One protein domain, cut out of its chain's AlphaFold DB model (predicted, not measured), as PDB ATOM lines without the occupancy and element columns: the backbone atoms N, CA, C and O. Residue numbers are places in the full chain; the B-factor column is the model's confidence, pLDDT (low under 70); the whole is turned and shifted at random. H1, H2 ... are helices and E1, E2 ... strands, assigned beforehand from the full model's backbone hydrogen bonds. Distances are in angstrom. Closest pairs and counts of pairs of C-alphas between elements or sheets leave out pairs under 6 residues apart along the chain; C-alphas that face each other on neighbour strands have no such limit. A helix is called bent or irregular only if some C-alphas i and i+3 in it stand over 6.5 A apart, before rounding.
ATOM      1  N   LYS A 272     134.585 190.187 190.582       74.44
ATOM      2  CA  LYS A 272     134.158 191.524 190.133       74.44
ATOM      3  C   LYS A 272     134.542 192.631 191.120       74.44
ATOM      4  O   LYS A 272     134.380 193.799 190.795       74.44
ATOM      5  N   LYS A 273     134.982 192.275 192.331       76.94
ATOM      6  CA  LYS A 273     135.183 193.195 193.462       76.94
ATOM      7  C   LYS A 273     136.648 193.289 193.921       76.94
ATOM      8  O   LYS A 273     136.903 193.773 195.028       76.94
ATOM      9  N   ASP A 274     137.592 192.831 193.098       79.19
ATOM     10  CA  ASP A 274     139.045 192.851 193.348       79.19
ATOM     11  C   ASP A 274     139.512 192.096 194.609       79.19
ATOM     12  O   ASP A 274     140.490 192.477 195.252       79.19
ATOM     13  N   TRP A 275     138.834 191.007 194.983       82.31
ATOM     14  CA  TRP A 275     139.296 190.138 196.073       82.31
ATOM     15  C   TRP A 275     140.296 189.092 195.578       82.31
ATOM     16  O   TRP A 275     140.096 188.446 194.545       82.31
ATOM     17  N   VAL A 276     141.350 188.858 196.362       81.50
ATOM     18  CA  VAL A 276     142.247 187.716 196.161       81.50
ATOM     19  C   VAL A 276     141.589 186.491 196.777       81.50
ATOM     20  O   VAL A 276     141.273 186.490 197.965       81.50
ATOM     21  N   VAL A 277     141.380 185.442 195.978       82.69
ATOM     22  CA  VAL A 277     140.706 184.227 196.447       82.69
ATOM     23  C   VAL A 277     141.669 183.055 196.549       82.69
ATOM     24  O   VAL A 277     142.277 182.655 195.554       82.69
ATOM     25  N   PHE A 278     141.727 182.442 197.728       81.12
ATOM     26  CA  PHE A 278     142.373 181.153 197.949       81.12
ATOM     27  C   PHE A 278     141.308 180.054 198.027       81.12
ATOM     28  O   PHE A 278     140.294 180.217 198.702       81.12
ATOM     29  N   LYS A 279     141.526 178.939 197.323       80.94
ATOM     30  CA  LYS A 279     140.645 177.762 197.360       80.94
ATOM     31  C   LYS A 279     141.304 176.636 198.139       80.94
ATOM     32  O   LYS A 279     142.508 176.443 197.976       80.94
ATOM     33  N   GLU A 280     140.503 175.895 198.901       75.31
ATOM     34  CA  GLU A 280     140.900 174.650 199.576       75.31
ATOM     35  C   GLU A 280     142.232 174.782 200.334       75.31
ATOM     36  O   GLU A 280     143.145 173.961 200.194       75.31
ATOM     37  N   LEU A 281     142.373 175.861 201.112       76.06
ATOM     38  CA  LEU A 281     143.607 176.133 201.839       76.06
ATOM     39  C   LEU A 281     143.813 175.088 202.940       76.06
ATOM     40  O   LEU A 281     142.935 174.852 203.760       76.06
ATOM     41  N   HIS A 282     144.997 174.488 202.987       80.69
ATOM     42  CA  HIS A 282     145.408 173.612 204.081       80.69
ATOM     43  C   HIS A 282     145.922 174.438 205.252       80.69
ATOM     44  O   HIS A 282     146.974 175.065 205.135       80.69
ATOM     45  N   ILE A 283     145.204 174.402 206.370       81.25
ATOM     46  CA  ILE A 283     145.604 175.044 207.626       81.25
ATOM     47  C   ILE A 283     145.765 173.964 208.674       81.25
ATOM     48  O   ILE A 283     144.999 173.001 208.700       81.25
ATOM     49  N   LYS A 284     146.802 174.088 209.493       81.81
ATOM     50  CA  LYS A 284     147.036 173.172 210.595       81.81
ATOM     51  C   LYS A 284     146.922 173.939 211.892       81.81
ATOM     52  O   LYS A 284     147.623 174.936 212.018       81.81
ATOM     53  N   ASP A 285     146.111 173.409 212.800       80.19
ATOM     54  CA  ASP A 285     146.047 173.889 214.177       80.19
ATOM     55  C   ASP A 285     147.404 173.689 214.880       80.19
ATOM     56  O   ASP A 285     148.237 172.870 214.462       80.19
ATOM     57  N   SER A 286     147.578 174.362 216.009       75.94
ATOM     58  CA  SER A 286     148.563 174.085 217.055       75.94
ATOM     59  C   SER A 286     148.723 172.585 217.364       75.94
ATOM     60  O   SER A 286     149.847 172.101 217.539       75.94
ATOM     61  N   SER A 287     147.630 171.814 217.307       79.00
ATOM     62  CA  SER A 287     147.598 170.351 217.488       79.00
ATOM     63  C   SER A 287     148.047 169.540 216.256       79.00
ATOM     64  O   SER A 287     148.024 168.310 216.275       79.00
ATOM     65  N   LYS A 288     148.467 170.201 215.168       78.50
ATOM     66  CA  LYS A 288     148.804 169.648 213.837       78.50
ATOM     67  C   LYS A 288     147.643 168.995 213.074       78.50
ATOM     68  O   LYS A 288     147.881 168.375 212.032       78.50
ATOM     69  N   GLU A 289     146.408 169.155 213.536       84.25
ATOM     70  CA  GLU A 289     145.221 168.696 212.817       84.25
ATOM     71  C   GLU A 289     144.956 169.544 211.572       84.25
ATOM     72  O   GLU A 289     145.122 170.760 211.590       84.25
ATOM     73  N   LEU A 290     144.556 168.899 210.473       84.12
ATOM     74  CA  LEU A 290     144.381 169.553 209.179       84.12
ATOM     75  C   LEU A 290     142.942 170.037 208.978       84.12
ATOM     76  O   LEU A 290     142.027 169.237 208.781       84.12
ATOM     77  N   TYR A 291     142.781 171.349 208.878       83.94
ATOM     78  CA  TYR A 291     141.535 172.025 208.553       83.94
ATOM     79  C   TYR A 291     141.566 172.544 207.114       83.94
ATOM     80  O   TYR A 291     142.577 173.049 206.619       83.94
ATOM     81  N   LYS A 292     140.440 172.374 206.416       85.25
ATOM     82  CA  LYS A 292     140.260 172.763 205.013       85.25
ATOM     83  C   LYS A 292     138.975 173.582 204.875       85.25
ATOM     84  O   LYS A 292     137.908 172.981 204.776       85.25
ATOM     85  N   PRO A 293     139.030 174.916 204.975       85.00
ATOM     86  CA  PRO A 293     137.941 175.781 204.529       85.00
ATOM     87  C   PRO A 293     137.846 175.778 202.996       85.00
ATOM     88  O   PRO A 293     138.856 175.613 202.303       85.00
ATOM     89  N   ASP A 294     136.641 175.984 202.463       84.62
ATOM     90  CA  ASP A 294     136.412 175.942 201.015       84.62
ATOM     91  C   ASP A 294     137.048 177.129 200.291       84.62
ATOM     92  O   ASP A 294     137.731 176.957 199.273       84.62
ATOM     93  N   LEU A 295     136.817 178.337 200.812       86.06
ATOM     94  CA  LEU A 295     137.238 179.598 200.217       86.06
ATOM     95  C   LEU A 295     137.771 180.549 201.291       86.06
ATOM     96  O   LEU A 295     137.257 180.607 202.403       86.06
ATOM     97  N   ILE A 296     138.792 181.326 200.939       85.00
ATOM     98  CA  ILE A 296     139.252 182.460 201.742       85.00
ATOM     99  C   ILE A 296     139.385 183.663 200.819       85.00
ATOM    100  O   ILE A 296     140.133 183.614 199.835       85.00
ATOM    101  N   PHE A 297     138.666 184.732 201.135       85.31
ATOM    102  CA  PHE A 297     138.721 185.994 200.410       85.31
ATOM    103  C   PHE A 297     139.597 186.976 201.174       85.31
ATOM    104  O   PHE A 297     139.355 187.234 202.344       85.31
ATOM    105  N   VAL A 298     140.608 187.541 200.519       83.44
ATOM    106  CA  VAL A 298     141.503 188.531 201.124       83.44
ATOM    107  C   VAL A 298     141.433 189.829 200.335       83.44
ATOM    108  O   VAL A 298     141.662 189.842 199.122       83.44
ATOM    109  N   LYS A 299     141.160 190.929 201.036       81.88
ATOM    110  CA  LYS A 299     141.198 192.285 200.488       81.88
ATOM    111  C   LYS A 299     141.724 193.238 201.545       81.88
ATOM    112  O   LYS A 299     141.254 193.252 202.679       81.88
ATOM    113  N   ASP A 300     142.732 194.018 201.171       81.31
ATOM    114  CA  ASP A 300     143.408 194.953 202.073       81.31
ATOM    115  C   ASP A 300     143.858 194.266 203.374       81.31
ATOM    116  O   ASP A 300     144.616 193.294 203.311       81.31
ATOM    117  N   ALA A 301     143.413 194.756 204.530       78.94
ATOM    118  CA  ALA A 301     143.701 194.198 205.848       78.94
ATOM    119  C   ALA A 301     142.580 193.277 206.375       78.94
ATOM    120  O   ALA A 301     142.454 193.096 207.581       78.94
ATOM    121  N   ARG A 302     141.743 192.715 205.493       79.25
ATOM    122  CA  ARG A 302     140.648 191.809 205.868       79.25
ATOM    123  C   ARG A 302     140.760 190.475 205.145       79.25
ATOM    124  O   ARG A 302     141.062 190.425 203.947       79.25
ATOM    125  N   ALA A 303     140.493 189.403 205.881       82.12
ATOM    126  CA  ALA A 303     140.355 188.059 205.348       82.12
ATOM    127  C   ALA A 303     139.020 187.466 205.818       82.12
ATOM    128  O   ALA A 303     138.722 187.492 207.006       82.12
ATOM    129  N   LEU A 304     138.236 186.945 204.877       83.50
ATOM    130  CA  LEU A 304     136.961 186.277 205.121       83.50
ATOM    131  C   LEU A 304     137.136 184.789 204.838       83.50
ATOM    132  O   LEU A 304     137.518 184.410 203.727       83.50
ATOM    133  N   VAL A 305     136.864 183.952 205.834       84.38
ATOM    134  CA  VAL A 305     136.885 182.493 205.702       84.38
ATOM    135  C   VAL A 305     135.470 182.030 205.395       84.38
ATOM    136  O   VAL A 305     134.567 182.236 206.192       84.38
ATOM    137  N   VAL A 306     135.276 181.396 204.243       85.25
ATOM    138  CA  VAL A 306     133.953 181.003 203.757       85.25
ATOM    139  C   VAL A 306     133.909 179.491 203.573       85.25
ATOM    140  O   VAL A 306     134.584 178.934 202.705       85.25
ATOM    141  N   ASP A 307     133.098 178.832 204.400       86.00
ATOM    142  CA  ASP A 307     132.903 177.379 204.401       86.00
ATOM    143  C   ASP A 307     131.438 177.042 204.063       86.00
ATOM    144  O   ASP A 307     130.532 177.098 204.900       86.00
ATOM    145  N   VAL A 308     131.176 176.660 202.814       86.06
ATOM    146  CA  VAL A 308     129.828 176.539 202.254       86.06
ATOM    147  C   VAL A 308     129.150 175.263 202.750       86.06
ATOM    148  O   VAL A 308     129.699 174.164 202.747       86.06
ATOM    149  N   THR A 309     127.904 175.370 203.202       83.81
ATOM    150  CA  THR A 309     127.112 174.211 203.637       83.81
ATOM    151  C   THR A 309     125.757 174.211 202.956       83.81
ATOM    152  O   THR A 309     125.112 175.246 202.828       83.81
ATOM    153  N   VAL A 310     125.319 173.039 202.495       81.06
ATOM    154  CA  VAL A 310     124.001 172.854 201.878       81.06
ATOM    155  C   VAL A 310     123.272 171.779 202.666       81.06
ATOM    156  O   VAL A 310     123.572 170.591 202.531       81.06
ATOM    157  N   ARG A 311     122.329 172.199 203.510       75.69
ATOM    158  CA  ARG A 311     121.520 171.311 204.352       75.69
ATOM    159  C   ARG A 311     120.076 171.274 203.865       75.69
ATOM    160  O   ARG A 311     119.640 172.134 203.108       75.69
ATOM    161  N   TYR A 312     119.360 170.225 204.257       75.12
ATOM    162  CA  TYR A 312     117.918 170.163 204.060       75.12
ATOM    163  C   TYR A 312     117.249 171.033 205.129       75.12
ATOM    164  O   TYR A 312     117.486 170.822 206.317       75.12
ATOM    165  N   GLU A 313     116.439 172.002 204.712       72.50
ATOM    166  CA  GLU A 313     115.721 172.900 205.618       72.50
ATOM    167  C   GLU A 313     114.522 172.170 206.230       72.50
ATOM    168  O   GLU A 313     113.457 172.056 205.622       72.50
ATOM    169  N   ALA A 314     114.717 171.617 207.428       65.44
ATOM    170  CA  ALA A 314     113.641 171.012 208.211       65.44
ATOM    171  C   ALA A 314     112.934 172.046 209.103       65.44
ATOM    172  O   ALA A 314     111.725 171.956 209.312       65.44
ATOM    173  N   ALA A 315     113.677 173.040 209.595       69.12
ATOM    174  CA  ALA A 315     113.179 174.152 210.392       69.12
ATOM    175  C   ALA A 315     113.814 175.471 209.928       69.12
ATOM    176  O   ALA A 315     114.863 175.479 209.284       69.12
ATOM    177  N   LYS A 316     113.195 176.600 210.297       70.38
ATOM    178  CA  LYS A 316     113.723 177.938 209.980       70.38
ATOM    179  C   LYS A 316     115.110 178.193 210.586       70.38
ATOM    180  O   LYS A 316     115.885 178.913 209.979       70.38
ATOM    181  N   SER A 317     115.424 177.579 211.729       74.81
ATOM    182  CA  SER A 317     116.715 177.716 212.420       74.81
ATOM    183  C   SER A 317     117.826 176.832 211.844       74.81
ATOM    184  O   SER A 317     118.998 177.052 212.131       74.81
ATOM    185  N   SER A 318     117.496 175.841 211.007       72.00
ATOM    186  CA  SER A 318     118.479 174.873 210.504       72.00
ATOM    187  C   SER A 318     119.679 175.507 209.769       72.00
ATOM    188  O   SER A 318     120.791 174.999 209.932       72.00
ATOM    189  N   PRO A 319     119.522 176.587 208.972       73.88
ATOM    190  CA  PRO A 319     120.655 177.284 208.362       73.88
ATOM    191  C   PRO A 319     121.538 178.011 209.385       73.88
ATOM    192  O   PRO A 319     122.760 177.930 209.288       73.88
ATOM    193  N   GLU A 320     120.933 178.674 210.374       79.38
ATOM    194  CA  GLU A 320     121.636 179.439 211.416       79.38
ATOM    195  C   GLU A 320     122.450 178.515 212.326       79.38
ATOM    196  O   GLU A 320     123.629 178.759 212.577       79.38
ATOM    197  N   GLU A 321     121.861 177.395 212.747       80.62
ATOM    198  CA  GLU A 321     122.546 176.367 213.537       80.62
ATOM    199  C   GLU A 321     123.738 175.769 212.773       80.62
ATOM    200  O   GLU A 321     124.813 175.550 213.337       80.62
ATOM    201  N   ALA A 322     123.575 175.532 211.466       79.38
ATOM    202  CA  ALA A 322     124.648 175.018 210.621       79.38
ATOM    203  C   ALA A 322     125.782 176.040 210.430       79.38
ATOM    204  O   ALA A 322     126.951 175.641 210.415       79.38
ATOM    205  N   ALA A 323     125.445 177.326 210.297       81.25
ATOM    206  CA  ALA A 323     126.414 178.415 210.222       81.25
ATOM    207  C   ALA A 323     127.190 178.545 211.539       81.25
ATOM    208  O   ALA A 323     128.417 178.465 211.530       81.25
ATOM    209  N   ALA A 324     126.494 178.600 212.680       83.12
ATOM    210  CA  ALA A 324     127.110 178.673 214.003       83.12
ATOM    211  C   ALA A 324     128.034 177.475 214.281       83.12
ATOM    212  O   ALA A 324     129.147 177.640 214.781       83.12
ATOM    213  N   GLY A 325     127.614 176.261 213.904       83.94
ATOM    214  CA  GLY A 325     128.439 175.060 214.031       83.94
ATOM    215  C   GLY A 325     129.736 175.132 213.218       83.94
ATOM    216  O   GLY A 325     130.792 174.729 213.709       83.94
ATOM    217  N   LYS A 326     129.686 175.680 211.997       84.50
ATOM    218  CA  LYS A 326     130.885 175.897 211.175       84.50
ATOM    219  C   LYS A 326     131.750 177.041 211.703       84.50
ATOM    220  O   LYS A 326     132.952 176.845 211.824       84.50
ATOM    221  N   ALA A 327     131.175 178.173 212.099       84.50
ATOM    222  CA  ALA A 327     131.928 179.276 212.698       84.50
ATOM    223  C   ALA A 327     132.703 178.808 213.945       84.50
ATOM    224  O   ALA A 327     133.914 179.006 214.044       84.50
ATOM    225  N   ASN A 328     132.043 178.059 214.835       86.50
ATOM    226  CA  ASN A 328     132.676 177.479 216.024       86.50
ATOM    227  C   ASN A 328     133.816 176.505 215.682       86.50
ATOM    228  O   ASN A 328     134.805 176.449 216.414       86.50
ATOM    229  N   LYS A 329     133.722 175.777 214.562       83.50
ATOM    230  CA  LYS A 329     134.779 174.869 214.092       83.50
ATOM    231  C   LYS A 329     136.066 175.611 213.720       83.50
ATOM    232  O   LYS A 329     137.135 175.064 213.951       83.50
ATOM    233  N   TYR A 330     135.986 176.817 213.157       84.56
ATOM    234  CA  TYR A 330     137.169 177.567 212.697       84.56
ATOM    235  C   TYR A 330     137.623 178.676 213.658       84.56
ATOM    236  O   TYR A 330     138.707 179.219 213.473       84.56
ATOM    237  N   LYS A 331     136.847 178.975 214.707       84.31
ATOM    238  CA  LYS A 331     137.108 180.069 215.660       84.31
ATOM    239  C   LYS A 331     138.489 180.017 216.328       84.31
ATOM    240  O   LYS A 331     139.096 181.046 216.580       84.31
ATOM    241  N   HIS A 332     139.016 178.827 216.603       83.19
ATOM    242  CA  HIS A 332     140.330 178.675 217.241       83.19
ATOM    243  C   HIS A 332     141.517 178.916 216.286       83.19
ATOM    244  O   HIS A 332     142.640 179.084 216.747       83.19
ATOM    245  N   LEU A 333     141.275 178.977 214.971       81.56
ATOM    246  CA  LEU A 333     142.310 179.047 213.931       81.56
ATOM    247  C   LEU A 333     142.577 180.485 213.438       81.56
ATOM    248  O   LEU A 333     143.350 180.683 212.500       81.56
ATOM    249  N   GLU A 334     141.940 181.504 214.027       78.81
ATOM    250  CA  GLU A 334     142.019 182.916 213.600       78.81
ATOM    251  C   GLU A 334     143.467 183.412 213.406       78.81
ATOM    252  O   GLU A 334     143.824 184.004 212.378       78.81
ATOM    253  N   SER A 335     144.343 183.104 214.361       74.38
ATOM    254  CA  SER A 335     145.762 183.477 214.314       74.38
ATOM    255  C   SER A 335     146.489 182.849 213.118       74.38
ATOM    256  O   SER A 335     147.277 183.502 212.430       74.38
ATOM    257  N   GLU A 336     146.197 181.586 212.819       80.06
ATOM    258  CA  GLU A 336     146.851 180.806 211.764       80.06
ATOM    259  C   GLU A 336     146.365 181.214 210.373       80.06
ATOM    260  O   GLU A 336     147.158 181.280 209.425       80.06
ATOM    261  N   PHE A 337     145.079 181.562 210.258       77.62
ATOM    262  CA  PHE A 337     144.515 182.195 209.070       77.62
ATOM    263  C   PHE A 337     145.250 183.490 208.732       77.62
ATOM    264  O   PHE A 337     145.643 183.700 207.580       77.62
ATOM    265  N   THR A 338     145.488 184.332 209.737       73.88
ATOM    266  CA  THR A 338     146.179 185.616 209.565       73.88
ATOM    267  C   THR A 338     147.622 185.414 209.104       73.88
ATOM    268  O   THR A 338     148.046 186.000 208.108       73.88
ATOM    269  N   LEU A 339     148.366 184.520 209.760       71.06
ATOM    270  CA  LEU A 339     149.757 184.218 209.400       71.06
ATOM    271  C   LEU A 339     149.876 183.642 207.981       71.06
ATOM    272  O   LEU A 339     150.718 184.075 207.192       71.06
ATOM    273  N   THR A 340     149.001 182.700 207.627       72.62
ATOM    274  CA  THR A 340     149.057 182.011 206.328       72.62
ATOM    275  C   THR A 340     148.628 182.920 205.175       72.62
ATOM    276  O   THR A 340     149.195 182.854 204.080       72.62
ATOM    277  N   THR A 341     147.635 183.786 205.396       72.94
ATOM    278  CA  THR A 341     147.201 184.761 204.382       72.94
ATOM    279  C   THR A 341     148.246 185.854 204.170       72.94
ATOM    280  O   THR A 341     148.485 186.227 203.020       72.94
ATOM    281  N   LEU A 342     148.932 186.304 205.227       69.31
ATOM    282  CA  LEU A 342     150.045 187.254 205.137       69.31
ATOM    283  C   LEU A 342     151.250 186.683 204.378       69.31
ATOM    284  O   LEU A 342     151.722 187.336 203.448       69.31
ATOM    285  N   ASP A 343     151.702 185.465 204.700       68.88
ATOM    286  CA  ASP A 343     152.826 184.803 204.005       68.88
ATOM    287  C   ASP A 343     152.536 184.583 202.510       68.88
ATOM    288  O   ASP A 343     153.395 184.743 201.643       68.88
ATOM    289  N   ARG A 344     151.290 184.255 202.161       68.94
ATOM    290  CA  ARG A 344     150.910 184.085 200.752       68.94
ATOM    291  C   ARG A 344     150.733 185.416 200.032       68.94
ATOM    292  O   ARG A 344     151.086 185.511 198.858       68.94
ATOM    293  N   LYS A 345     150.237 186.451 200.717       66.75
ATOM    294  CA  LYS A 345     150.123 187.806 200.160       66.75
ATOM    295  C   LYS A 345     151.497 188.444 199.943       66.75
ATOM    296  O   LYS A 345     151.668 189.110 198.928       66.75
ATOM    297  N   SER A 346     152.471 188.211 200.824       59.31
ATOM    298  CA  SER A 346     153.856 188.675 200.643       59.31
ATOM    299  C   SER A 346     154.559 187.947 199.491       59.31
ATOM    300  O   SER A 346     155.263 188.577 198.707       59.31
ATOM    301  N   LYS A 347     154.278 186.654 199.283       59.34
ATOM    302  CA  LYS A 347     154.739 185.910 198.093       59.34
ATOM    303  C   LYS A 347     154.088 186.381 196.787       59.34
ATOM    304  O   LYS A 347     154.714 186.299 195.736       59.34
ATOM    305  N   LEU A 348     152.859 186.898 196.846       57.97
ATOM    306  CA  LEU A 348     152.176 187.553 195.718       57.97
ATOM    307  C   LEU A 348     152.637 189.009 195.503       57.97
ATOM    308  O   LEU A 348     152.492 189.534 194.401       57.97
ATOM    309  N   LYS A 349     153.184 189.659 196.539       47.34
ATOM    310  CA  LYS A 349     153.696 191.037 196.537       47.34
ATOM    311  C   LYS A 349     155.186 191.074 196.898       47.34
ATOM    312  O   LYS A 349     155.558 191.487 197.990       47.34
ATOM    313  N   SER A 350     156.065 190.753 195.955       31.16
ATOM    314  CA  SER A 350     157.356 191.446 195.895       31.16
ATOM    315  C   SER A 350     157.749 191.732 194.438       31.16
ATOM    316  O   SER A 350     157.501 190.880 193.585       31.16
ATOM    317  N   PRO A 351     158.321 192.918 194.127       37.28
ATOM    318  CA  PRO A 351     158.710 193.996 195.039       37.28
ATOM    319  C   PRO A 351     157.931 195.311 194.817       37.28
ATOM    320  O   PRO A 351     157.853 195.820 193.700       37.28
ATOM    321  N   LYS A 352     157.427 195.901 195.910       29.45
ATOM    322  CA  LYS A 352     157.716 197.280 196.366       29.45
ATOM    323  C   LYS A 352     157.010 197.525 197.716       29.45
ATOM    324  O   LYS A 352     155.881 197.077 197.895       29.45
ATOM    325  N   GLN A 353     157.745 198.159 198.638       34.31
ATOM    326  CA  GLN A 353     157.352 198.667 199.974       34.31
ATOM    327  C   GLN A 353     155.955 199.334 199.941       34.31
ATOM    328  O   GLN A 353     155.568 199.846 198.896       34.31
ATOM    329  N   ASP A 354     155.118 199.368 200.980       30.86
ATOM    330  CA  ASP A 354     155.405 199.666 202.385       30.86
ATOM    331  C   ASP A 354     154.192 199.318 203.292       30.86
ATOM    332  O   ASP A 354     153.101 199.009 202.801       30.86
ATOM    333  N   ASP A 355     154.408 199.458 204.602       34.53
ATOM    334  CA  ASP A 355     153.448 199.692 205.696       34.53
ATOM    335  C   ASP A 355     152.583 198.553 206.280       34.53
ATOM    336  O   ASP A 355     151.530 198.129 205.797       34.53
ATOM    337  N   THR A 356     153.017 198.161 207.480       43.19
ATOM    338  CA  THR A 356     152.330 197.394 208.518       43.19
ATOM    339  C   THR A 356     151.054 198.083 209.017       43.19
ATOM    340  O   THR A 356     151.132 199.105 209.700       43.19
ATOM    341  N   LYS A 357     149.881 197.473 208.795       37.50
ATOM    342  CA  LYS A 357     148.680 197.663 209.632       37.50
ATOM    343  C   LYS A 357     147.971 196.322 209.833       37.50
ATOM    344  O   LYS A 357     147.768 195.579 208.875       37.50
ATOM    345  N   GLY A 358     147.683 196.007 211.098       37.00
ATOM    346  CA  GLY A 358     147.142 194.726 211.558       37.00
ATOM    347  C   GLY A 358     145.817 194.358 210.893       37.00
ATOM    348  O   GLY A 358     144.972 195.221 210.659       37.00
ATOM    349  N   LEU A 359     145.673 193.071 210.571       36.50
ATOM    350  CA  LEU A 359     144.443 192.497 210.036       36.50
ATOM    351  C   LEU A 359     143.383 192.382 211.132       36.50
ATOM    352  O   LEU A 359     143.673 191.901 212.225       36.50
ATOM    353  N   VAL A 360     142.156 192.777 210.802       34.50
ATOM    354  CA  VAL A 360     140.951 192.490 211.590       34.50
ATOM    355  C   VAL A 360     140.189 191.401 210.837       34.50
ATOM    356  O   VAL A 360     139.948 191.533 209.633       34.50
ATOM    357  N   LEU A 361     139.896 190.298 211.524       35.53
ATOM    358  CA  LEU A 361     139.125 189.176 210.995       35.53
ATOM    359  C   LEU A 361     137.660 189.341 211.395       35.53
ATOM    360  O   LEU A 361     137.364 189.439 212.581       35.53
ATOM    361  N   ASP A 362     136.772 189.307 210.405       33.03
ATOM    362  CA  ASP A 362     135.336 189.144 210.609       33.03
ATOM    363  C   ASP A 362     134.977 187.709 210.186       33.03
ATOM    364  O   ASP A 362     135.216 187.311 209.041       33.03
TER     365      ASP A 362
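Overview. This is residues 272 to 362 of the 364 residues of the protein "Retrovirus-related Pol polyprotein from type-1 retrotransposable element R2" of Lonchura striata domestica (Bengalese finch) (UniProt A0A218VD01). A small three-stranded sheet is covered on one face by the second arm of a long helix, H1, which is bent nearly at a right angle; its first arm, H1a, reaches away from the sheet. A long loop, residues 280 to 294, joins E1 to E2, and the last residues fold back until 360 to 361 run beside the start of E3. The printed part has 91 residues, in the order E1, E2, E3, H1; the sheet, E1 - E2 - E3, is antiparallel. The class is mixed, helices and strands, with under half of the residues in named elements. The whole is loose, with a radius of gyration of the C-alphas of 15.2 A and spans of 53 by 36 by 21 A.

Arrangement. Begin with E1, residues 276 to 279, and its antiparallel neighbour E2, residues 295 to 299, a hairpin at 165 degrees; look for N 276 and O 298, 2.9 A apart and within hydrogen-bond range. E2 forms the next hairpin with E3, residues 302 to 306, where N 304 and O 297 are within range at 2.8 A. The three make a meander, each strand the antiparallel neighbour of the one before, with E1 and E3 as edge strands. H1, residues 318 to 348, was assigned as one helix by its hydrogen bonds but is bent, C-alphas 332 and 335 being 7.8 A apart; its arms H1a, residues 318 to 332, and H1b, residues 335 to 348, stand about perpendicular, at 78 degrees. H1a is also irregular, with C-alphas 329 and 332 7.4 A apart. H1b is on the sheet at a height of 10.0 A, making two layers, a helix arm on one face of a sheet; it runs across the strands, at 67 degrees to E3 on the local plane. The closest C-alphas of E3 and H1b are those of Ala 303 and Thr 338, 7.6 A apart. H1a is only just not on the sheet, with 4 pairs of C-alphas within 10 A, and is apart from E1 and E2. Every O i to N i+4 pair is within hydrogen-bond range in H1b, and 10 of 11 in H1a.

Along the chain. Find C-alpha 276 at (142.247, 187.716, 196.161), where E1 begins its 10.2 A. E2 covers 13.3 A and E3 12.9 A. H1a starts at (118.479, 174.873, 210.504) and runs 23.2 A; H1b runs 20.1 A to C-alpha 348 at (152.176, 187.553, 195.718).

Size, cuts and confidence. The C-alphas farthest apart, those of Ala 314 and Lys 352, are 52.7 A apart. Residues 312 to 318 and 349 to 355 stand free. The printed part has no cut; the links E1 to E2 and E3 to H1 are long. The mean pLDDT of the printed part is 72.0, with residues 314 to 315 and 342 to 362 under 70.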